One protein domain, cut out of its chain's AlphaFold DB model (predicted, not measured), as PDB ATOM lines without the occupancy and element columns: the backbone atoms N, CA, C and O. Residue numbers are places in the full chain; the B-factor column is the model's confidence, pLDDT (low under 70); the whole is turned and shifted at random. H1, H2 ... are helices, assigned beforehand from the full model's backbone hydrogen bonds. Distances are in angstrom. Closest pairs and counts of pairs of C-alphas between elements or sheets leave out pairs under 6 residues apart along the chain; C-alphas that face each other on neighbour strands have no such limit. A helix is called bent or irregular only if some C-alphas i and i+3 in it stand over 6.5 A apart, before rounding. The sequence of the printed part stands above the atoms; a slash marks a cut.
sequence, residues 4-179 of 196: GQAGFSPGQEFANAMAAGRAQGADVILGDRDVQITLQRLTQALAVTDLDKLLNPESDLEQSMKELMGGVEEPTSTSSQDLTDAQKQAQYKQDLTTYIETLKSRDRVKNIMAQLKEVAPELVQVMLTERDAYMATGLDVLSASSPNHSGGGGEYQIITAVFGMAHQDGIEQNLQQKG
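Overview. This is residues 4 to 179 of the 196 residues of the protein "Hypothetical protein" of Amphiprora paludosa (UniProt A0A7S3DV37). A loose, elongated set of helices is built round H6: H4 is side by side with it, H7 leads off from its far end, and H8 crosses H7 and meets H6 with its first residues. H5 makes a long arm towards one end of the longest axis, and H7 runs towards the other end, beyond which an unnamed stretch folds back to H8. H2 packs on the first part of H7, while H1 touches no helix; residues 81 to 87, of which 85 to 87 belong to H5, stick out. The 176 printed residues include eight named helices, H1 to H8 in that order, and no named strand; the class is all helix, with 110 residues in named elements. The whole is loose, with a radius of gyration of the C-alphas of 20.6 A and spans of 72 by 40 by 28 A.

Arrangement. H1, residues 12 to 23, touches no helix. H2, residues 35 to 48, touches residues 122 to 127 alone of H7, residues 121 to 144; the closest C-alphas, of Ala 45 and Glu 122, are 5.5 A apart. These two run opposite ways at a shallow tilt of 32 degrees, only just short of steep. H3, residues 51 to 55, and H4, residues 60 to 68, are close but not clearly touching, with the closest C-alphas, of Leu 54 and Leu 61, 7.5 A apart. H4 touches H6, residues 106 to 119, at a shallow tilt of 8 degrees, opposite ways; the closest C-alphas, of Leu 61 and Gln 115, are 6.8 A apart. H5, residues 85 to 103, and H6 touch only at the corner, and only just, with 3 pairs of C-alphas within 8 A; the closest, of Leu 103 and Val 109, are 6.0 A apart, and the lines are about perpendicular at 89 degrees. H6 is the hub, touching four helices. It touches H7 at a steep tilt of 51 degrees, opposite ways, with the closest C-alphas, of Lys 117 and Val 124, 5.6 A apart. H8, residues 165 to 177, touches H6 with residues 165 to 166 alone, about perpendicular at 83 degrees; the closest C-alphas, of Val 109 and Ala 166, are 6.4 A apart. H8 touches H7 at a steep tilt of 57 degrees, the same way, with the closest C-alphas, of Asp 132 and Ile 171, 4.8 A apart. Every O i to N i+4 pair is within hydrogen-bond range in H1, H2, H3, H4, H5 and H6, against 18 of 20 in H7 and 7 of 9 in H8.

Along the chain. H1 begins at C-alpha 12, (275.406, 169.380, 160.621), and is 16.2 A long from first to last C-alpha. H2 measures 20.2 A, H3 6.1 A and H4 12.4 A. H5 measures 27.2 A from C-alpha 85 at (304.729, 176.849, 152.981), and H6 measures 20.6 A. H7, the longest at 24 residues and 31.8 A, has a kink of 29 degrees near residue 128 and is irregular: C-alphas 127 and 130 are 7.2 A apart. H8, 19.7 A long, is irregular too, with C-alphas 166 and 169 being 7.3 A apart; it ends at C-alpha 177, (252.610, 189.244, 160.346).

Size, cuts and confidence. The two C-alphas farthest apart, of Asp 82 and Gly 151, are 73.9 A apart. The printed part, residues 4 to 179, has no cut. The links H1 to H2, H4 to H5 and H7 to H8 are long, with 11, 16 and 20 residues; the others are tight. The mean pLDDT of the printed part is 78.8, and 42 residues are under 70, among them residues 4 to 9, 67 to 83 and 145 to 155.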
ATOM      1  N   GLY A   4     284.988 170.892 156.885       53.66
ATOM      2  CA  GLY A   4     285.068 170.087 158.106       53.66
ATOM      3  C   GLY A   4     286.393 170.191 158.878       53.66
ATOM      4  O   GLY A   4     286.391 170.007 160.090       53.66
ATOM      5  N   GLN A   5     287.519 170.540 158.238       52.47
ATOM      6  CA  GLN A   5     288.799 170.722 158.951       52.47
ATOM      7  C   GLN A   5     288.866 172.018 159.773       52.47
ATOM      8  O   GLN A   5     289.728 172.140 160.640       52.47
ATOM      9  N   ALA A   6     287.963 172.967 159.521       52.62
ATOM     10  CA  ALA A   6     287.875 174.235 160.239       52.62
ATOM     11  C   ALA A   6     286.731 174.256 161.275       52.62
ATOM     12  O   ALA A   6     286.364 175.310 161.784       52.62
ATOM     13  N   GLY A   7     286.151 173.088 161.587       56.66
ATOM     14  CA  GLY A   7     285.080 172.956 162.580       56.66
ATOM     15  C   GLY A   7     283.715 173.474 162.117       56.66
ATOM     16  O   GLY A   7     282.796 173.565 162.926       56.66
ATOM     17  N   PHE A   8     283.559 173.796 160.831       61.78
ATOM     18  CA  PHE A   8     282.285 174.180 160.235       61.78
ATOM     19  C   PHE A   8     281.840 173.091 159.262       61.78
ATOM     20  O   PHE A   8     282.435 172.904 158.204       61.78
ATOM     21  N   SER A   9     280.807 172.342 159.635       68.44
ATOM     22  CA  SER A   9     280.186 171.342 158.765       68.44
ATOM     23  C   SER A   9     278.797 171.852 158.389       68.44
ATOM     24  O   SER A   9     277.875 171.676 159.185       68.44
ATOM     25  N   PRO A  10     278.639 172.532 157.234       71.81
ATOM     26  CA  PRO A  10     277.340 173.030 156.797       71.81
ATOM     27  C   PRO A  10     276.306 171.906 156.799       71.81
ATOM     28  O   PRO A  10     276.560 170.825 156.264       71.81
ATOM     29  N   GLY A  11     275.151 172.154 157.404       78.81
ATOM     30  CA  GLY A  11     274.066 171.188 157.498       78.81
ATOM     31  C   GLY A  11     274.204 170.156 158.619       78.81
ATOM     32  O   GLY A  11     273.293 169.344 158.808       78.81
ATOM     33  N   GLN A  12     275.282 170.197 159.411       85.81
ATOM     34  CA  GLN A  12     275.406 169.380 160.621       85.81
ATOM     35  C   GLN A  12     274.323 169.733 161.646       85.81
ATOM     36  O   GLN A  12     273.839 168.854 162.355       85.81
ATOM     37  N   GLU A  13     273.895 170.994 161.696       86.81
ATOM     38  CA  GLU A  13     272.764 171.460 162.491       86.81
ATOM     39  C   GLU A  13     271.477 170.694 162.157       86.81
ATOM     40  O   GLU A  13     270.779 170.239 163.065       86.81
ATOM     41  N   PHE A  14     271.208 170.447 160.871       91.56
ATOM     42  CA  PHE A  14     270.045 169.678 160.431       91.56
ATOM     43  C   PHE A  14     270.216 168.189 160.715       91.56
ATOM     44  O   PHE A  14     269.278 167.544 161.178       91.56
ATOM     45  N   ALA A  15     271.411 167.635 160.493       90.75
ATOM     46  CA  ALA A  15     271.697 166.239 160.820       90.75
ATOM     47  C   ALA A  15     271.496 165.959 162.319       90.75
ATOM     48  O   ALA A  15     270.837 164.985 162.685       90.75
ATOM     49  N   ASN A  16     271.993 166.852 163.179       91.88
ATOM     50  CA  ASN A  16     271.822 166.777 164.628       91.88
ATOM     51  C   ASN A  16     270.351 166.922 165.029       91.88
ATOM     52  O   ASN A  16     269.868 166.145 165.850       91.88
ATOM     53  N   ALA A  17     269.621 167.866 164.428       92.69
ATOM     54  CA  ALA A  17     268.194 168.054 164.678       92.69
ATOM     55  C   ALA A  17     267.370 166.820 164.287       92.69
ATOM     56  O   ALA A  17     266.548 166.351 165.072       92.69
ATOM     57  N   MET A  18     267.630 166.242 163.110       93.62
ATOM     58  CA  MET A  18     266.974 165.012 162.662       93.62
ATOM     59  C   MET A  18     267.291 163.833 163.582       93.62
ATOM     60  O   MET A  18     266.389 163.072 163.930       93.62
ATOM     61  N   ALA A  19     268.555 163.666 163.984       93.62
ATOM     62  CA  ALA A  19     268.955 162.600 164.896       93.62
ATOM     63  C   ALA A  19     268.274 162.745 166.266       93.62
ATOM     64  O   ALA A  19     267.712 161.775 166.773       93.62
ATOM     65  N   ALA A  20     268.264 163.958 166.829       93.75
ATOM     66  CA  ALA A  20     267.608 164.256 168.098       93.75
ATOM     67  C   ALA A  20     266.087 164.049 168.022       93.75
ATOM     68  O   ALA A  20     265.524 163.394 168.895       93.75
ATOM     69  N   GLY A  21     265.433 164.534 166.962       93.38
ATOM     70  CA  GLY A  21     263.998 164.344 166.745       93.38
ATOM     71  C   GLY A  21     263.618 162.866 166.645       93.38
ATOM     72  O   GLY A  21     262.745 162.402 167.376       93.38
ATOM     73  N   ARG A  22     264.348 162.089 165.833       93.56
ATOM     74  CA  ARG A  22     264.133 160.636 165.703       93.56
ATOM     75  C   ARG A  22     264.357 159.891 167.015       93.56
ATOM     76  O   ARG A  22     263.594 158.983 167.325       93.56
ATOM     77  N   ALA A  23     265.372 160.271 167.794       94.81
ATOM     78  CA  ALA A  23     265.635 159.665 169.099       94.81
ATOM     79  C   ALA A  23     264.495 159.898 170.107       94.81
ATOM     80  O   ALA A  23     264.299 159.076 170.996       94.81
ATOM     81  N   GLN A  24     263.732 160.985 169.954       92.06
ATOM     82  CA  GLN A  24     262.540 161.286 170.754       92.06
ATOM     83  C   GLN A  24     261.242 160.723 170.149       92.06
ATOM     84  O   GLN A  24     260.169 160.937 170.706       92.06
ATOM     85  N   GLY A  25     261.316 160.022 169.010       91.00
ATOM     86  CA  GLY A  25     260.139 159.532 168.291       91.00
ATOM     87  C   GLY A  25     259.283 160.641 167.674       91.00
ATOM     88  O   GLY A  25     258.099 160.422 167.448       91.00
ATOM     89  N   ALA A  26     259.854 161.825 167.433       90.56
ATOM     90  CA  ALA A  26     259.152 162.929 166.789       90.56
ATOM     91  C   ALA A  26     259.046 162.713 165.273       90.56
ATOM     92  O   ALA A  26     259.985 162.219 164.637       90.56
ATOM     93  N   ASP A  27     257.934 163.158 164.690       91.19
ATOM     94  CA  ASP A  27     257.780 163.225 163.241       91.19
ATOM     95  C   ASP A  27     258.752 164.252 162.654       91.19
ATOM     96  O   ASP A  27     258.874 165.386 163.125       91.19
ATOM     97  N   VAL A  28     259.485 163.838 161.620       91.88
ATOM     98  CA  VAL A  28     260.485 164.682 160.960       91.88
ATOM     99  C   VAL A  28     259.919 165.188 159.645       91.88
ATOM    100  O   VAL A  28     259.743 164.419 158.701       91.88
ATOM    101  N   ILE A  29     259.691 166.497 159.584       91.25
ATOM    102  CA  ILE A  29     259.156 167.193 158.413       91.25
ATOM    103  C   ILE A  29     260.261 168.057 157.799       91.25
ATOM    104  O   ILE A  29     260.944 168.805 158.500       91.25
ATOM    105  N   LEU A  30     260.432 167.972 156.480       92.75
ATOM    106  CA  LEU A  30     261.291 168.894 155.738       92.75
ATOM    107  C   LEU A  30     260.521 170.199 155.520       92.75
ATOM    108  O   LEU A  30     259.553 170.227 154.767       92.75
ATOM    109  N   GLY A  31     260.918 171.255 156.231       91.50
ATOM    110  CA  GLY A  31     260.177 172.522 156.262       91.50
ATOM    111  C   GLY A  31     260.522 173.517 155.151       91.50
ATOM    112  O   GLY A  31     259.824 174.516 155.005       91.50
ATOM    113  N   ASP A  32     261.590 173.277 154.389       93.88
ATOM    114  CA  ASP A  32     262.053 174.177 153.327       93.88
ATOM    115  C   ASP A  32     261.511 173.761 151.951       93.88
ATOM    116  O   ASP A  32     261.027 172.647 151.744       93.88
ATOM    117  N   ARG A  33     261.597 174.684 150.997       92.75
ATOM    118  CA  ARG A  33     261.163 174.507 149.615       92.75
ATOM    119  C   ARG A  33     262.021 173.465 148.899       92.75
ATOM    120  O   ARG A  33     263.230 173.383 149.110       92.75
ATOM    121  N   ASP A  34     261.403 172.744 147.963       92.88
ATOM    122  CA  ASP A  34     262.119 171.850 147.051       92.88
ATOM    123  C   ASP A  34     263.295 172.578 146.370       92.88
ATOM    124  O   ASP A  34     263.160 173.685 145.827       92.88
ATOM    125  N   VAL A  35     264.466 171.942 146.401       91.19
ATOM    126  CA  VAL A  35     265.700 172.477 145.823       91.19
ATOM    127  C   VAL A  35     265.564 172.742 144.323       91.19
ATOM    128  O   VAL A  35     266.126 173.719 143.837       91.19
ATOM    129  N   GLN A  36     264.780 171.947 143.590       94.50
ATOM    130  CA  GLN A  36     264.556 172.127 142.155       94.50
ATOM    131  C   GLN A  36     263.839 173.445 141.864       94.50
ATOM    132  O   GLN A  36     264.246 174.183 140.968       94.50
ATOM    133  N   ILE A  37     262.829 173.790 142.668       92.88
ATOM    134  CA  ILE A  37     262.126 175.073 142.546       92.88
ATOM    135  C   ILE A  37     263.100 176.216 142.836       92.88
ATOM    136  O   ILE A  37     263.131 177.208 142.112       92.88
ATOM    137  N   THR A  38     263.937 176.066 143.863       90.56
ATOM    138  CA  THR A  38     264.939 177.079 144.213       90.56
ATOM    139  C   THR A  38     265.968 177.278 143.099       90.56
ATOM    140  O   THR A  38     266.217 178.417 142.717       90.56
ATOM    141  N   LEU A  39     266.510 176.205 142.516       92.75
ATOM    142  CA  LEU A  39     267.453 176.281 141.393       92.75
ATOM    143  C   LEU A  39     266.812 176.891 140.139       92.75
ATOM    144  O   LEU A  39     267.438 177.693 139.442       92.75
ATOM    145  N   GLN A  40     265.548 176.558 139.872       94.62
ATOM    146  CA  GLN A  40     264.794 177.132 138.762       94.62
ATOM    147  C   GLN A  40     264.595 178.643 138.942       94.62
ATOM    148  O   GLN A  40     264.891 179.416 138.029       94.62
ATOM    149  N   ARG A  41     264.122 179.077 140.116       93.69
ATOM    150  CA  ARG A  41     263.945 180.500 140.442       93.69
ATOM    151  C   ARG A  41     265.280 181.239 140.409       93.69
ATOM    152  O   ARG A  41     265.339 182.353 139.905       93.69
ATOM    153  N   LEU A  42     266.353 180.608 140.887       92.56
ATOM    154  CA  LEU A  42     267.689 181.198 140.892       92.56
ATOM    155  C   LEU A  42     268.168 181.454 139.464       92.56
ATOM    156  O   LEU A  42     268.654 182.536 139.161       92.56
ATOM    157  N   THR A  43     267.963 180.488 138.569       92.25
ATOM    158  CA  THR A  43     268.280 180.638 137.143       92.25
ATOM    159  C   THR A  43     267.518 181.815 136.523       92.25
ATOM    160  O   THR A  43     268.091 182.585 135.757       92.25
ATOM    161  N   GLN A  44     266.242 181.992 136.881       92.25
ATOM    162  CA  GLN A  44     265.435 183.129 136.421       92.25
ATOM    163  C   GLN A  44     265.958 184.462 136.966       92.25
ATOM    164  O   GLN A  44     266.085 185.414 136.202       92.25
ATOM    165  N   ALA A  45     266.293 184.521 138.258       90.75
ATOM    166  CA  ALA A  45     266.843 185.716 138.890       90.75
ATOM    167  C   ALA A  45     268.191 186.114 138.275       90.75
ATOM    168  O   ALA A  45     268.409 187.283 137.971       90.75
ATOM    169  N   LEU A  46     269.080 185.150 138.019       88.31
ATOM    170  CA  LEU A  46     270.372 185.406 137.377       88.31
ATOM    171  C   LEU A  46     270.218 185.948 135.952       88.31
ATOM    172  O   LEU A  46     270.997 186.800 135.547       88.31
ATOM    173  N   ALA A  47     269.203 185.503 135.205       88.19
ATOM    174  CA  ALA A  47     268.948 185.996 133.852       88.19
ATOM    175  C   ALA A  47     268.515 187.473 133.809       88.19
ATOM    176  O   ALA A  47     268.664 188.117 132.772       88.19
ATOM    177  N   VAL A  48     267.965 188.002 134.908       86.56
ATOM    178  CA  VAL A  48     267.516 189.402 135.013       86.56
ATOM    179  C   VAL A  48     268.448 190.275 135.856       86.56
ATOM    180  O   VAL A  48     268.299 191.495 135.861       86.56
ATOM    181  N   THR A  49     269.400 189.670 136.567       83.69
ATOM    182  CA  THR A  49     270.359 190.381 137.416       83.69
ATOM    183  C   THR A  49     271.550 190.851 136.587       83.69
ATOM    184  O   THR A  49     272.091 190.108 135.772       83.69
ATOM    185  N   ASP A  50     271.986 192.085 136.827       80.94
ATOM    186  CA  ASP A  50     273.190 192.660 136.226       80.94
ATOM    187  C   ASP A  50     274.445 192.025 136.849       80.94
ATOM    188  O   ASP A  50     274.948 192.461 137.887       80.94
ATOM    189  N   LEU A  51     274.902 190.930 136.237       77.44
ATOM    190  CA  LEU A  51     276.004 190.112 136.742       77.44
ATOM    191  C   LEU A  51     277.333 190.870 136.785       77.44
ATOM    192  O   LEU A  51     278.169 190.576 137.640       77.44
ATOM    193  N   ASP A  52     277.511 191.862 135.914       74.50
ATOM    194  CA  ASP A  52     278.745 192.639 135.842       74.50
ATOM    195  C   ASP A  52     278.934 193.477 137.111       74.50
ATOM    196  O   ASP A  52     280.033 193.532 137.651       74.50
ATOM    197  N   LYS A  53     277.865 194.045 137.680       72.31
ATOM    198  CA  LYS A  53     277.936 194.768 138.968       72.31
ATOM    199  C   LYS A  53     278.241 193.866 140.160       72.31
ATOM    200  O   LYS A  53     278.757 194.339 141.166       72.31
ATOM    201  N   LEU A  54     277.889 192.590 140.046       69.88
ATOM    202  CA  LEU A  54     278.034 191.577 141.088       69.88
ATOM    203  C   LEU A  54     279.427 190.938 141.085       69.88
ATOM    204  O   LEU A  54     279.928 190.554 142.136       69.88
ATOM    205  N   LEU A  55     280.024 190.796 139.899       71.75
ATOM    206  CA  LEU A  55     281.307 190.124 139.689       71.75
ATOM    207  C   LEU A  55     282.478 191.094 139.518       71.75
ATOM    208  O   LEU A  55     283.624 190.648 139.511       71.75
ATOM    209  N   ASN A  56     282.218 192.396 139.358       75.69
ATOM    210  CA  ASN A  56     283.289 193.369 139.214       75.69
ATOM    211  C   ASN A  56     284.015 193.569 140.560       75.69
ATOM    212  O   ASN A  56     283.384 194.021 141.525       75.69
ATOM    213  N   PRO A  57     285.326 193.265 140.636       63.28
ATOM    214  CA  PRO A  57     286.118 193.442 141.849       63.28
ATOM    215  C   PRO A  57     286.239 194.906 142.281       63.28
ATOM    216  O   PRO A  57     286.558 195.155 143.426       63.28
ATOM    217  N   GLU A  58     285.948 195.887 141.424       63.69
ATOM    218  CA  GLU A  58     285.919 197.303 141.833       63.69
ATOM    219  C   GLU A  58     284.526 197.790 142.270       63.69
ATOM    220  O   GLU A  58     284.300 198.992 142.405       63.69
ATOM    221  N   SER A  59     283.560 196.885 142.450       67.56
ATOM    222  CA  SER A  59     282.210 197.262 142.872       67.56
ATOM    223  C   SER A  59     282.171 197.730 144.330       67.56
ATOM    224  O   SER A  59     282.862 197.200 145.201       67.56
ATOM    225  N   ASP A  60     281.274 198.675 144.622       67.50
ATOM    226  CA  ASP A  60     280.995 199.155 145.985       67.50
ATOM    227  C   ASP A  60     280.617 198.007 146.946       67.50
ATOM    228  O   ASP A  60     280.794 198.111 148.165       67.50
ATOM    229  N   LEU A  61     280.127 196.887 146.397       69.31
ATOM    230  CA  LEU A  61     279.847 195.661 147.136       69.31
ATOM    231  C   LEU A  61     281.118 195.046 147.710       69.31
ATOM    232  O   LEU A  61     281.123 194.693 148.882       69.31
ATOM    233  N   GLU A  62     282.180 194.922 146.910       70.25
ATOM    234  CA  GLU A  62     283.433 194.279 147.320       70.25
ATOM    235  C   GLU A  62     284.090 195.052 148.468       70.25
ATOM    236  O   GLU A  62     284.452 194.460 149.485       70.25
ATOM    237  N   GLN A  63     284.120 196.383 148.372       70.19
ATOM    238  CA  GLN A  63     284.623 197.258 149.435       70.19
ATOM    239  C   GLN A  63     283.813 197.102 150.724       70.19
ATOM    240  O   GLN A  63     284.375 196.887 151.801       70.19
ATOM    241  N   SER A  64     282.486 197.131 150.608       68.56
ATOM    242  CA  SER A  64     281.583 196.997 151.750       68.56
ATOM    243  C   SER A  64     281.675 195.606 152.401       68.56
ATOM    244  O   SER A  64     281.634 195.482 153.630       68.56
ATOM    245  N   MET A  65     281.875 194.557 151.593       67.88
ATOM    246  CA  MET A  65     282.105 193.189 152.059       67.88
ATOM    247  C   MET A  65     283.480 193.057 152.725       67.88
ATOM    248  O   MET A  65     283.578 192.418 153.773       67.88
ATOM    249  N   LYS A  66     284.526 193.692 152.178       70.25
ATOM    250  CA  LYS A  66     285.891 193.705 152.728       70.25
ATOM    251  C   LYS A  66     285.929 194.380 154.097       70.25
ATOM    252  O   LYS A  66     286.520 193.834 155.028       70.25
ATOM    253  N   GLU A  67     285.252 195.513 154.260       68.25
ATOM    254  CA  GLU A  67     285.132 196.204 155.549       68.25
ATOM    255  C   GLU A  67     284.392 195.355 156.593       68.25
ATOM    256  O   GLU A  67     284.854 195.202 157.727       68.25
ATOM    257  N   LEU A  68     283.274 194.734 156.207       60.53
ATOM    258  CA  LEU A  68     282.449 193.919 157.101       60.53
ATOM    259  C   LEU A  68     283.104 192.577 157.476       60.53
ATOM    260  O   LEU A  68     282.900 192.068 158.583       60.53
ATOM    261  N   MET A  69     283.931 192.028 156.584       62.44
ATOM    262  CA  MET A  69     284.768 190.846 156.812       62.44
ATOM    263  C   MET A  69     286.046 191.157 157.608       62.44
ATOM    264  O   MET A  69     286.858 190.262 157.835       62.44
ATOM    265  N   GLY A  70     286.218 192.397 158.082       58.16
ATOM    266  CA  GLY A  70     287.330 192.794 158.945       58.16
ATOM    267  C   GLY A  70     288.634 193.079 158.200       58.16
ATOM    268  O   GLY A  70     289.703 192.963 158.793       58.16
ATOM    269  N   GLY A  71     288.561 193.444 156.919       51.50
ATOM    270  CA  GLY A  71     289.724 193.818 156.119       51.50
ATOM    271  C   GLY A  71     290.593 192.641 155.681       51.50
ATOM    272  O   GLY A  71     291.754 192.859 155.339       51.50
ATOM    273  N   VAL A  72     290.064 191.412 155.680       46.38
ATOM    274  CA  VAL A  72     290.750 190.276 155.050       46.38
ATOM    275  C   VAL A  72     290.837 190.591 153.562       46.38
ATOM    276  O   VAL A  72     289.820 190.642 152.871       46.38
ATOM    277  N   GLU A  73     292.040 190.897 153.086       45.66
ATOM    278  CA  GLU A  73     292.281 190.982 151.654       45.66
ATOM    279  C   GLU A  73     291.905 189.633 151.043       45.66
ATOM    280  O   GLU A  73     292.295 188.585 151.562       45.66
ATOM    281  N   GLU A  74     291.110 189.665 149.969       44.78
ATOM    282  CA  GLU A  74     290.968 188.540 149.045       44.78
ATOM    283  C   GLU A  74     292.339 187.858 148.904       44.78
ATOM    284  O   GLU A  74     293.340 188.576 148.749       44.78
ATOM    285  N   PRO A  75     292.438 186.515 148.951       43.41
ATOM    286  CA  PRO A  75     293.677 185.809 148.666       43.41
ATOM    287  C   PRO A  75     293.958 185.909 147.162       43.41
ATOM    288  O   PRO A  75     294.029 184.917 146.440       43.41
ATOM    289  N   THR A  76     294.124 187.136 146.673       37.09
ATOM    290  CA  THR A  76     294.758 187.423 145.409       37.09
ATOM    291  C   THR A  76     296.161 186.861 145.527       37.09
ATOM    292  O   THR A  76     296.940 187.153 146.434       37.09
ATOM    293  N   SER A  77     296.464 185.971 144.602       46.50
ATOM    294  CA  SER A  77     297.703 185.222 144.453       46.50
ATOM    295  C   SER A  77     298.947 186.092 144.192       46.50
ATOM    296  O   SER A  77     299.918 185.610 143.610       46.50
ATOM    297  N   THR A  78     298.952 187.364 144.592       43.44
ATOM    298  CA  THR A  78     299.876 188.373 144.074       43.44
ATOM    299  C   THR A  78     300.386 189.313 145.167       43.44
ATOM    300  O   THR A  78     300.227 190.522 145.073       43.44
ATOM    301  N   SER A  79     301.059 188.767 146.184       48.31
ATOM    302  CA  SER A  79     302.127 189.471 146.932       48.31
ATOM    303  C   SER A  79     302.890 188.543 147.894       48.31
ATOM    304  O   SER A  79     303.266 188.926 148.996       48.31
ATOM    305  N   SER A  80     303.141 187.286 147.509       47.03
ATOM    306  CA  SER A  80     303.890 186.337 148.354       47.03
ATOM    307  C   SER A  80     305.038 185.668 147.608       47.03
ATOM    308  O   SER A  80     305.119 184.437 147.522       47.03
ATOM    309  N   GLN A  81     305.936 186.488 147.070       52.78
ATOM    310  CA  GLN A  81     307.336 186.082 147.001       52.78
ATOM    311  C   GLN A  81     307.867 186.206 148.446       52.78
ATOM    312  O   GLN A  81     307.672 187.244 149.061       52.78
ATOM    313  N   ASP A  82     308.422 185.128 149.010       56.94
ATOM    314  CA  ASP A  82     309.044 185.040 150.355       56.94
ATOM    315  C   ASP A  82     308.187 184.704 151.598       56.94
ATOM    316  O   ASP A  82     308.514 185.107 152.712       56.94
ATOM    317  N   LEU A  83     307.158 183.854 151.478       62.00
ATOM    318  CA  LEU A  83     306.590 183.153 152.650       62.00
ATOM    319  C   LEU A  83     306.780 181.640 152.527       62.00
ATOM    320  O   LEU A  83     306.484 181.060 151.480       62.00
ATOM    321  N   THR A  84     307.247 181.003 153.607       74.56
ATOM    322  CA  THR A  84     307.391 179.540 153.681       74.56
ATOM    323  C   THR A  84     306.025 178.850 153.617       74.56
ATOM    324  O   THR A  84     305.012 179.407 154.048       74.56
ATOM    325  N   ASP A  85     305.982 177.610 153.126       74.69
ATOM    326  CA  ASP A  85     304.729 176.849 152.981       74.69
ATOM    327  C   ASP A  85     303.974 176.681 154.312       74.69
ATOM    328  O   ASP A  85     302.743 176.720 154.351       74.69
ATOM    329  N   ALA A  86     304.707 176.589 155.426       74.75
ATOM    330  CA  ALA A  86     304.130 176.524 156.766       74.75
ATOM    331  C   ALA A  86     303.445 177.840 157.185       74.75
ATOM    332  O   ALA A  86     302.382 177.810 157.805       74.75
ATOM    333  N   GLN A  87     304.017 178.994 156.819       78.00
ATOM    334  CA  GLN A  87     303.433 180.310 157.106       78.00
ATOM    335  C   GLN A  87     302.183 180.563 156.265       78.00
ATOM    336  O   GLN A  87     301.165 180.986 156.809       78.00
ATOM    337  N   LYS A  88     302.214 180.218 154.971       76.69
ATOM    338  CA  LYS A  88     301.033 180.310 154.094       76.69
ATOM    339  C   LYS A  88     299.875 179.463 154.620       76.69
ATOM    340  O   LYS A  88     298.727 179.898 154.621       76.69
ATOM    341  N   GLN A  89     300.176 178.266 155.123       75.75
ATOM    342  CA  GLN A  89     299.158 177.378 155.673       75.75
ATOM    343  C   GLN A  89     298.593 177.874 157.013       75.75
ATOM    344  O   GLN A  89     297.404 177.689 157.275       75.75
ATOM    345  N   ALA A  90     299.417 178.498 157.859       77.56
ATOM    346  CA  ALA A  90     298.968 179.103 159.110       77.56
ATOM    347  C   ALA A  90     298.068 180.324 158.862       77.56
ATOM    348  O   ALA A  90     296.989 180.400 159.449       77.56
ATOM    349  N   GLN A  91     298.467 181.204 157.937       75.94
ATOM    350  CA  GLN A  91     297.693 182.373 157.515       75.94
ATOM    351  C   GLN A  91     296.312 181.951 156.994       75.94
ATOM    352  O   GLN A  91     295.292 182.351 157.541       75.94
ATOM    353  N   TYR A  92     296.275 181.014 156.041       77.62
ATOM    354  CA  TYR A  92     295.024 180.506 155.477       77.62
ATOM    355  C   TYR A  92     294.080 179.919 156.539       77.62
ATOM    356  O   TYR A  92     292.869 180.130 156.492       77.62
ATOM    357  N   LYS A  93     294.616 179.181 157.523       78.44
ATOM    358  CA  LYS A  93     293.808 178.651 158.635       78.44
ATOM    359  C   LYS A  93     293.228 179.766 159.502       78.44
ATOM    360  O   LYS A  93     292.087 179.644 159.948       78.44
ATOM    361  N   GLN A  94     293.998 180.818 159.756       78.38
ATOM    362  CA  GLN A  94     293.559 181.961 160.549       78.38
ATOM    363  C   GLN A  94     292.477 182.769 159.819       78.38
ATOM    364  O   GLN A  94     291.439 183.068 160.417       78.38
ATOM    365  N   ASP A  95     292.666 183.038 158.528       76.75
ATOM    366  CA  ASP A  95     291.694 183.750 157.692       76.75
ATOM    367  C   ASP A  95     290.380 182.961 157.597       76.75
ATOM    368  O   ASP A  95     289.299 183.490 157.862       76.75
ATOM    369  N   LEU A  96     290.469 181.649 157.351       76.56
ATOM    370  CA  LEU A  96     289.310 180.757 157.312       76.56
ATOM    371  C   LEU A  96     288.566 180.695 158.656       76.56
ATOM    372  O   LEU A  96     287.336 180.665 158.682       76.56
ATOM    373  N   THR A  97     289.288 180.690 159.779       78.69
ATOM    374  CA  THR A  97     288.672 180.698 161.119       78.69
ATOM    375  C   THR A  97     287.901 181.996 161.354       78.69
ATOM    376  O   THR A  97     286.769 181.971 161.831       78.69
ATOM    377  N   THR A  98     288.485 183.129 160.966       78.38
ATOM    378  CA  THR A  98     287.863 184.455 161.095       78.38
ATOM    379  C   THR A  98     286.606 184.571 160.231       78.38
ATOM    380  O   THR A  98     285.584 185.106 160.676       78.38
ATOM    381  N   TYR A  99     286.647 184.000 159.026       77.19
ATOM    382  CA  TYR A  99     285.491 183.893 158.140       77.19
ATOM    383  C   TYR A  99     284.349 183.095 158.782       77.19
ATOM    384  O   TYR A  99     283.208 183.555 158.837       77.19
ATOM    385  N   ILE A 100     284.663 181.927 159.347       77.94
ATOM    386  CA  ILE A 100     283.680 181.070 160.024       77.94
ATOM    387  C   ILE A 100     283.061 181.774 161.236       77.94
ATOM    388  O   ILE A 100     281.847 181.709 161.420       77.94
ATOM    389  N   GLU A 101     283.855 182.464 162.054       77.31
ATOM    390  CA  GLU A 101     283.336 183.218 163.202       77.31
ATOM    391  C   GLU A 101     282.404 184.356 162.775       77.31
ATOM    392  O   GLU A 101     281.368 184.588 163.398       77.31
ATOM    393  N   THR A 102     282.712 185.024 161.662       75.44
ATOM    394  CA  THR A 102     281.833 186.050 161.093       75.44
ATOM    395  C   THR A 102     280.477 185.471 160.683       75.44
ATOM    396  O   THR A 102     279.446 186.061 161.008       75.44
ATOM    397  N   LEU A 103     280.457 184.283 160.069       77.06
ATOM    398  CA  LEU A 103     279.224 183.594 159.668       77.06
ATOM    399  C   LEU A 103     278.409 183.016 160.839       77.06
ATOM    400  O   LEU A 103     277.234 182.698 160.666       77.06
ATOM    401  N   LYS A 104     278.995 182.896 162.036       78.88
ATOM    402  CA  LYS A 104     278.278 182.492 163.259       78.88
ATOM    403  C   LYS A 104     277.547 183.649 163.951       78.88
ATOM    404  O   LYS A 104     276.791 183.411 164.890       78.88
ATOM    405  N   SER A 105     277.778 184.896 163.543       82.69
ATOM    406  CA  SER A 105     277.151 186.067 164.161       82.69
ATOM    407  C   SER A 105     275.929 186.524 163.365       82.69
ATOM    408  O   SER A 105     276.052 186.960 162.220       82.69
ATOM    409  N   ARG A 106     274.752 186.498 164.007       80.19
ATOM    410  CA  ARG A 106     273.474 186.920 163.402       80.19
ATOM    411  C   ARG A 106     273.531 188.351 162.862       80.19
ATOM    412  O   ARG A 106     273.144 188.580 161.720       80.19
ATOM    413  N   ASP A 107     274.072 189.289 163.640       82.06
ATOM    414  CA  ASP A 107     274.172 190.700 163.239       82.06
ATOM    415  C   ASP A 107     275.088 190.897 162.022       82.06
ATOM    416  O   ASP A 107     274.796 191.702 161.139       82.06
ATOM    417  N   ARG A 108     276.180 190.125 161.929       81.75
ATOM    418  CA  ARG A 108     277.099 190.204 160.785       81.75
ATOM    419  C   ARG A 108     276.479 189.620 159.524       81.75
ATOM    420  O   ARG A 108     276.520 190.267 158.482       81.75
ATOM    421  N   VAL A 109     275.857 188.443 159.624       81.12
ATOM    422  CA  VAL A 109     275.140 187.819 158.500       81.12
ATOM    423  C   VAL A 109     274.050 188.755 157.979       81.12
ATOM    424  O   VAL A 109     273.933 188.943 156.771       81.12
ATOM    425  N   LYS A 110     273.306 189.414 158.872       82.81
ATOM    426  CA  LYS A 110     272.290 190.405 158.501       82.81
ATOM    427  C   LYS A 110     272.859 191.560 157.676       82.81
ATOM    428  O   LYS A 110     272.274 191.915 156.656       82.81
ATOM    429  N   ASN A 111     273.993 192.121 158.089       83.56
ATOM    430  CA  ASN A 111     274.637 193.218 157.364       83.56
ATOM    431  C   ASN A 111     275.119 192.784 155.969       83.56
ATOM    432  O   ASN A 111     274.921 193.524 155.008       83.56
ATOM    433  N   ILE A 112     275.667 191.567 155.841       82.25
ATOM    434  CA  ILE A 112     276.068 190.996 154.541       82.25
ATOM    435  C   ILE A 112     274.844 190.883 153.622       82.25
ATOM    436  O   ILE A 112     274.876 191.323 152.475       82.25
ATOM    437  N   MET A 113     273.740 190.334 154.137       82.38
ATOM    438  CA  MET A 113     272.519 190.160 153.345       82.38
ATOM    439  C   MET A 113     271.873 191.493 152.958       82.38
ATOM    440  O   MET A 113     271.305 191.593 151.873       82.38
ATOM    441  N   ALA A 114     271.983 192.524 153.800       85.69
ATOM    442  CA  ALA A 114     271.501 193.864 153.480       85.69
ATOM    443  C   ALA A 114     272.262 194.476 152.293       85.69
ATOM    444  O   ALA A 114     271.630 194.981 151.373       85.69
ATOM    445  N   GLN A 115     273.592 194.365 152.262       82.38
ATOM    446  CA  GLN A 115     274.397 194.867 151.141       82.38
ATOM    447  C   GLN A 115     274.141 194.083 149.852       82.38
ATOM    448  O   GLN A 115     273.949 194.674 148.792       82.38
ATOM    449  N   LEU A 116     274.055 192.751 149.946       83.00
ATOM    450  CA  LEU A 116     273.730 191.921 148.786       83.00
ATOM    451  C   LEU A 116     272.353 192.274 148.209       83.00
ATOM    452  O   LEU A 116     272.162 192.217 146.997       83.00
ATOM    453  N   LYS A 117     271.399 192.674 149.057       87.31
ATOM    454  CA  LYS A 117     270.060 193.086 148.626       87.31
ATOM    455  C   LYS A 117     270.073 194.381 147.820       87.31
ATOM    456  O   LYS A 117     269.289 194.488 146.884       87.31
ATOM    457  N   GLU A 118     270.943 195.330 148.155       85.88
ATOM    458  CA  GLU A 118     271.078 196.581 147.398       85.88
ATOM    459  C   GLU A 118     271.603 196.329 145.979       85.88
ATOM    460  O   GLU A 118     271.161 196.959 145.020       85.88
ATOM    461  N   VAL A 119     272.518 195.370 145.830       84.06
ATOM    462  CA  VAL A 119     273.196 195.108 144.552       84.06
ATOM    463  C   VAL A 119     272.446 194.090 143.697       84.06
ATOM    464  O   VAL A 119     272.392 194.213 142.475       84.06
ATOM    465  N   ALA A 120     271.848 193.085 144.333       86.94
ATOM    466  CA  ALA A 120     271.202 191.957 143.675       86.94
ATOM    467  C   ALA A 120     269.875 191.586 144.367       86.94
ATOM    468  O   ALA A 120     269.741 190.489 144.924       86.94
ATOM    469  N   PRO A 121     268.867 192.479 144.341       90.50
ATOM    470  CA  PRO A 121     267.613 192.281 145.069       90.50
ATOM    471  C   PRO A 121     266.870 191.011 144.639       90.50
ATOM    472  O   PRO A 121     266.370 190.281 145.494       90.50
ATOM    473  N   GLU A 122     266.862 190.698 143.340       90.88
ATOM    474  CA  GLU A 122     266.230 189.490 142.788       90.88
ATOM    475  C   GLU A 122     266.898 188.204 143.296       90.88
ATOM    476  O   GLU A 122     266.234 187.206 143.591       90.88
ATOM    477  N   LEU A 123     268.224 188.233 143.463       89.62
ATOM    478  CA  LEU A 123     268.978 187.103 143.990       89.62
ATOM    479  C   LEU A 123     268.648 186.869 145.467       89.62
ATOM    480  O   LEU A 123     268.353 185.739 145.859       89.62
ATOM    481  N   VAL A 124     268.639 187.933 146.278       90.88
ATOM    482  CA  VAL A 124     268.241 187.859 147.695       90.88
ATOM    483  C   VAL A 124     266.796 187.393 147.833       90.88
ATOM    484  O   VAL A 124     266.497 186.552 148.683       90.88
ATOM    485  N   GLN A 125     265.903 187.884 146.976       92.81
ATOM    486  CA  GLN A 125     264.503 187.490 146.978       92.81
ATOM    487  C   GLN A 125     264.337 185.978 146.811       92.81
ATOM    488  O   GLN A 125     263.645 185.343 147.608       92.81
ATOM    489  N   VAL A 126     265.002 185.388 145.820       92.75
ATOM    490  CA  VAL A 126     264.876 183.954 145.539       92.75
ATOM    491  C   VAL A 126     265.615 183.080 146.553       92.75
ATOM    492  O   VAL A 126     265.115 182.011 146.926       92.75
ATOM    493  N   MET A 127     266.808 183.506 146.977       89.88
ATOM    494  CA  MET A 127     267.674 182.722 147.860       89.88
ATOM    495  C   MET A 127     267.206 182.733 149.316       89.88
ATOM    496  O   MET A 127     267.468 181.760 150.029       89.88
ATOM    497  N   LEU A 128     266.521 183.799 149.741       92.94
ATOM    498  CA  LEU A 128     266.097 184.018 151.124       92.94
ATOM    499  C   LEU A 128     264.603 184.333 151.218       92.94
ATOM    500  O   LEU A 128     263.842 183.473 151.648       92.94
ATOM    501  N   THR A 129     264.168 185.512 150.769       94.88
ATOM    502  CA  THR A 129     262.841 186.068 151.099       94.88
ATOM    503  C   THR A 129     261.675 185.133 150.761       94.88
ATOM    504  O   THR A 129     260.767 184.940 151.567       94.88
ATOM    505  N   GLU A 130     261.688 184.520 149.576       95.75
ATOM    506  CA  GLU A 130     260.649 183.566 149.169       95.75
ATOM    507  C   GLU A 130     260.633 182.309 150.040       95.75
ATOM    508  O   GLU A 130     259.569 181.766 150.340       95.75
ATOM    509  N   ARG A 131     261.818 181.839 150.435       95.75
ATOM    510  CA  ARG A 131     261.974 180.657 151.284       95.75
ATOM    511  C   ARG A 131     261.547 180.959 152.712       95.75
ATOM    512  O   ARG A 131     260.875 180.129 153.310       95.75
ATOM    513  N   ASP A 132     261.833 182.155 153.217       97.06
ATOM    514  CA  ASP A 132     261.376 182.606 154.534       97.06
ATOM    515  C   ASP A 132     259.847 182.608 154.617       97.06
ATOM    516  O   ASP A 132     259.273 182.057 155.557       97.06
ATOM    517  N   ALA A 133     259.180 183.159 153.598       96.62
ATOM    518  CA  ALA A 133     257.721 183.162 153.511       96.62
ATOM    519  C   ALA A 133     257.140 181.742 153.394       96.62
ATOM    520  O   ALA A 133     256.125 181.431 154.028       96.62
ATOM    521  N   TYR A 134     257.788 180.871 152.610       96.44
ATOM    522  CA  TYR A 134     257.406 179.465 152.480       96.44
ATOM    523  C   TYR A 134     257.507 178.729 153.824       96.44
ATOM    524  O   TYR A 134     256.518 178.159 154.282       96.44
ATOM    525  N   MET A 135     258.664 178.806 154.490       96.19
ATOM    526  CA  MET A 135     258.914 178.163 155.785       96.19
ATOM    527  C   MET A 135     257.974 178.688 156.874       96.19
ATOM    528  O   MET A 135     257.375 177.901 157.606       96.19
ATOM    529  N   ALA A 136     257.786 180.009 156.958       95.75
ATOM    530  CA  ALA A 136     256.866 180.616 157.917       95.75
ATOM    531  C   ALA A 136     255.417 180.170 157.681       95.75
ATOM    532  O   ALA A 136     254.697 179.874 158.631       95.75
ATOM    533  N   THR A 137     254.985 180.069 156.422       94.62
ATOM    534  CA  THR A 137     253.649 179.558 156.086       94.62
ATOM    535  C   THR A 137     253.503 178.080 156.432       94.62
ATOM    536  O   THR A 137     252.467 177.692 156.962       94.62
ATOM    537  N   GLY A 138     254.532 177.263 156.197       92.31
ATOM    538  CA  GLY A 138     254.542 175.859 156.611       92.31
ATOM    539  C   GLY A 138     254.362 175.702 158.123       92.31
ATOM    540  O   GLY A 138     253.500 174.944 158.561       92.31
ATOM    541  N   LEU A 139     255.108 176.471 158.923       91.88
ATOM    542  CA  LEU A 139     254.975 176.474 160.385       91.88
ATOM    543  C   LEU A 139     253.586 176.920 160.840       91.88
ATOM    544  O   LEU A 139     252.991 176.291 161.713       91.88
ATOM    545  N   ASP A 140     253.060 177.976 160.228       89.88
ATOM    546  CA  ASP A 140     251.729 178.502 160.506       89.88
ATOM    547  C   ASP A 140     250.643 177.450 160.253       89.88
ATOM    548  O   ASP A 140     249.852 177.171 161.148       89.88
ATOM    549  N   VAL A 141     250.674 176.766 159.104       88.25
ATOM    550  CA  VAL A 141     249.727 175.690 158.756       88.25
ATOM    551  C   VAL A 141     249.834 174.500 159.712       88.25
ATOM    552  O   VAL A 141     248.813 173.983 160.171       88.25
ATOM    553  N   LEU A 142     251.054 174.078 160.056       85.75
ATOM    554  CA  LEU A 142     251.271 172.987 161.011       85.75
ATOM    555  C   LEU A 142     250.767 173.356 162.416       85.75
ATOM    556  O   LEU A 142     250.212 172.510 163.113       85.75
ATOM    557  N   SER A 143     250.916 174.621 162.821       80.12
ATOM    558  CA  SER A 143     250.480 175.122 164.131       80.12
ATOM    559  C   SER A 143     248.984 175.432 164.223       80.12
ATOM    560  O   SER A 143     248.377 175.222 165.267       80.12
ATOM    561  N   ALA A 144     248.372 175.922 163.141       70.06
ATOM    562  CA  ALA A 144     246.942 176.201 163.059       70.06
ATOM    563  C   ALA A 144     246.143 174.898 163.137       70.06
ATOM    564  O   ALA A 144     245.011 174.863 163.607       70.06
ATOM    565  N   SER A 145     246.796 173.805 162.758       58.31
ATOM    566  CA  SER A 145     246.359 172.444 162.990       58.31
ATOM    567  C   SER A 145     246.682 171.997 164.427       58.31
ATOM    568  O   SER A 145     247.046 170.844 164.583       58.31
ATOM    569  N   SER A 146     246.608 172.841 165.474       48.50
ATOM    570  CA  SER A 146     246.917 172.498 166.886       48.50
ATOM    571  C   SER A 146     245.693 172.716 167.806       48.50
ATOM    572  O   SER A 146     245.025 173.746 167.705       48.50
ATOM    573  N   PRO A 147     245.375 171.800 168.748       44.03
ATOM    574  CA  PRO A 147     244.074 171.747 169.428       44.03
ATOM    575  C   PRO A 147     243.873 172.786 170.551       44.03
ATOM    576  O   PRO A 147     242.823 172.785 171.193       44.03
ATOM    577  N   ASN A 148     244.845 173.676 170.785       45.91
ATOM    578  CA  ASN A 148     244.772 174.743 171.793       45.91
ATOM    579  C   ASN A 148     244.374 176.116 171.221       45.91
ATOM    580  O   ASN A 148     244.322 177.099 171.961       45.91
ATOM    581  N   HIS A 149     244.036 176.195 169.932       45.59
ATOM    582  CA  HIS A 149     243.114 177.219 169.450       45.59
ATOM    583  C   HIS A 149     241.696 176.696 169.678       45.59
ATOM    584  O   HIS A 149     241.402 175.555 169.332       45.59
ATOM    585  N   SER A 150     240.855 177.486 170.341       42.84
ATOM    586  CA  SER A 150     239.528 177.128 170.854       42.84
ATOM    587  C   SER A 150     238.576 176.615 169.759       42.84
ATOM    588  O   SER A 150     237.701 177.348 169.305       42.84
ATOM    589  N   GLY A 151     238.759 175.373 169.302       40.03
ATOM    590  CA  GLY A 151     238.035 174.828 168.155       40.03
ATOM    591  C   GLY A 151     238.736 173.724 167.346       40.03
ATOM    592  O   GLY A 151     238.620 173.749 166.134       40.03
ATOM    593  N   GLY A 152     239.393 172.740 167.977       35.53
ATOM    594  CA  GLY A 152     239.558 171.383 167.414       35.53
ATOM    595  C   GLY A 152     240.758 171.082 166.487       35.53
ATOM    596  O   GLY A 152     240.861 171.619 165.397       35.53
ATOM    597  N   GLY A 153     241.584 170.107 166.909       45.03
ATOM    598  CA  GLY A 153     242.272 169.090 166.078       45.03
ATOM    599  C   GLY A 153     243.200 169.548 164.933       45.03
ATOM    600  O   GLY A 153     242.747 169.710 163.817       45.03
ATOM    601  N   GLY A 154     244.518 169.644 165.057       52.47
ATOM    602  CA  GLY A 154     245.360 169.295 166.178       52.47
ATOM    603  C   GLY A 154     246.499 168.282 165.950       52.47
ATOM    604  O   GLY A 154     246.732 167.567 166.913       52.47
ATOM    605  N   GLU A 155     247.165 168.129 164.789       62.41
ATOM    606  CA  GLU A 155     248.158 167.046 164.574       62.41
ATOM    607  C   GLU A 155     249.401 167.164 165.487       62.41
ATOM    608  O   GLU A 155     249.830 166.159 166.050       62.41
ATOM    609  N   TYR A 156     249.916 168.378 165.747       72.81
ATOM    610  CA  TYR A 156     251.108 168.585 166.590       72.81
ATOM    611  C   TYR A 156     250.862 169.548 167.762       72.81
ATOM    612  O   TYR A 156     250.333 170.650 167.598       72.81
ATOM    613  N   GLN A 157     251.285 169.152 168.967       75.50
ATOM    614  CA  GLN A 157     251.206 169.991 170.178       75.50
ATOM    615  C   GLN A 157     252.454 170.857 170.385       75.50
ATOM    616  O   GLN A 157     252.365 171.956 170.926       75.50
ATOM    617  N   ILE A 158     253.622 170.353 169.979       83.69
ATOM    618  CA  ILE A 158     254.918 171.020 170.123       83.69
ATOM    619  C   ILE A 158     255.664 170.864 168.803       83.69
ATOM    620  O   ILE A 158     255.886 169.747 168.344       83.69
ATOM    621  N   ILE A 159     256.070 171.987 168.215       89.12
ATOM    622  CA  ILE A 159     256.849 172.029 166.977       89.12
ATOM    623  C   ILE A 159     258.202 172.651 167.308       89.12
ATOM    624  O   ILE A 159     258.268 173.752 167.853       89.12
ATOM    625  N   THR A 160     259.287 171.950 166.978       91.62
ATOM    626  CA  THR A 160     260.648 172.502 167.027       91.62
ATOM    627  C   THR A 160     261.148 172.670 165.602       91.62
ATOM    628  O   THR A 160     261.324 171.686 164.889       91.62
ATOM    629  N   ALA A 161     261.371 173.915 165.189       93.50
ATOM    630  CA  ALA A 161     261.888 174.246 163.869       93.50
ATOM    631  C   ALA A 161     263.390 174.543 163.942       93.50
ATOM    632  O   ALA A 161     263.843 175.260 164.834       93.50
ATOM    633  N   VAL A 162     264.154 174.005 162.992       93.31
ATOM    634  CA  VAL A 162     265.585 174.287 162.824       93.31
ATOM    635  C   VAL A 162     265.788 174.822 161.416       93.31
ATOM    636  O   VAL A 162     265.350 174.204 160.450       93.31
ATOM    637  N   PHE A 163     266.440 175.973 161.305       91.00
ATOM    638  CA  PHE A 163     266.714 176.666 160.048       91.00
ATOM    639  C   PHE A 163     268.093 177.325 160.108       91.00
ATOM    640  O   PHE A 163     268.641 177.566 161.186       91.00
ATOM    641  N   GLY A 164     268.658 177.611 158.935       88.25
ATOM    642  CA  GLY A 164     269.915 178.345 158.832       88.25
ATOM    643  C   GLY A 164     269.768 179.782 159.343       88.25
ATOM    644  O   GLY A 164     268.727 180.412 159.162       88.25
ATOM    645  N   MET A 165     270.833 180.322 159.938       86.31
ATOM    646  CA  MET A 165     270.831 181.641 160.591       86.31
ATOM    647  C   MET A 165     270.381 182.785 159.675       86.31
ATOM    648  O   MET A 165     269.718 183.712 160.132       86.31
ATOM    649  N   ALA A 166     270.691 182.698 158.379       87.06
ATOM    650  CA  ALA A 166     270.308 183.707 157.394       87.06
ATOM    651  C   ALA A 166     268.781 183.856 157.224       87.06
ATOM    652  O   ALA A 166     268.325 184.918 156.821       87.06
ATOM    653  N   HIS A 167     268.004 182.823 157.563       92.88
ATOM    654  CA  HIS A 167     266.544 182.813 157.430       92.88
ATOM    655  C   HIS A 167     265.816 183.302 158.688       92.88
ATOM    656  O   HIS A 167     264.621 183.590 158.648       92.88
ATOM    657  N   GLN A 168     266.513 183.390 159.825       90.62
ATOM    658  CA  GLN A 168     265.877 183.609 161.122       90.62
ATOM    659  C   GLN A 168     265.065 184.915 161.164       90.62
ATOM    660  O   GLN A 168     263.896 184.892 161.541       90.62
ATOM    661  N   ASP A 169     265.654 186.035 160.734       91.69
ATOM    662  CA  ASP A 169     264.982 187.343 160.710       91.69
ATOM    663  C   ASP A 169     263.739 187.333 159.810       91.69
ATOM    664  O   ASP A 169     262.687 187.841 160.196       91.69
ATOM    665  N   GLY A 170     263.858 186.760 158.610       94.38
ATOM    666  CA  GLY A 170     262.769 186.732 157.641       94.38
ATOM    667  C   GLY A 170     261.612 185.855 158.109       94.38
ATOM    668  O   GLY A 170     260.458 186.277 158.037       94.38
ATOM    669  N   ILE A 171     261.897 184.670 158.653       95.69
ATOM    670  CA  ILE A 171     260.868 183.782 159.209       95.69
ATOM    671  C   ILE A 171     260.158 184.458 160.387       95.69
ATOM    672  O   ILE A 171     258.928 184.480 160.415       95.69
ATOM    673  N   GLU A 172     260.902 185.044 161.333       93.94
ATOM    674  CA  GLU A 172     260.329 185.747 162.492       93.94
ATOM    675  C   GLU A 172     259.375 186.869 162.047       93.94
ATOM    676  O   GLU A 172     258.249 186.948 162.542       93.94
ATOM    677  N   GLN A 173     259.773 187.686 161.066       95.00
ATOM    678  CA  GLN A 173     258.926 188.753 160.517       95.00
ATOM    679  C   GLN A 173     257.653 188.210 159.856       95.00
ATOM    680  O   GLN A 173     256.562 188.726 160.104       95.00
ATOM    681  N   ASN A 174     257.768 187.159 159.037       96.56
ATOM    682  CA  ASN A 174     256.615 186.548 158.369       96.56
ATOM    683  C   ASN A 174     255.635 185.919 159.377       96.56
ATOM    684  O   ASN A 174     254.422 186.059 159.226       96.56
ATOM    685  N   LEU A 175     256.137 185.260 160.425       94.50
ATOM    686  CA  LEU A 175     255.304 184.695 161.492       94.50
ATOM    687  C   LEU A 175     254.605 185.791 162.309       94.50
ATOM    688  O   LEU A 175     253.414 185.682 162.594       94.50
ATOM    689  N   GLN A 176     255.302 186.880 162.641       94.00
ATOM    690  CA  GLN A 176     254.700 188.019 163.345       94.00
ATOM    691  C   GLN A 176     253.549 188.648 162.551       94.00
ATOM    692  O   GLN A 176     252.503 188.954 163.121       94.00
ATOM    693  N   GLN A 177     253.692 188.774 161.227       92.81
ATOM    694  CA  GLN A 177     252.610 189.244 160.346       92.81
ATOM    695  C   GLN A 177     251.384 188.317 160.358       92.81
ATOM    696  O   GLN A 177     250.269 188.769 160.108       92.81
ATOM    697  N   LYS A 178     251.579 187.037 160.688       89.12
ATOM    698  CA  LYS A 178     250.521 186.030 160.857       89.12
ATOM    699  C   LYS A 178     249.939 185.990 162.277       89.12
ATOM    700  O   LYS A 178     249.082 185.165 162.562       89.12
ATOM    701  N   GLY A 179     250.370 186.885 163.169       89.38
ATOM    702  CA  GLY A 179     249.863 186.989 164.541       89.38
ATOM    703  C   GLY A 179     250.644 186.180 165.575       89.38
ATOM    704  O   GLY A 179     250.239 186.128 166.737       89.38
TER     705      GLY A 179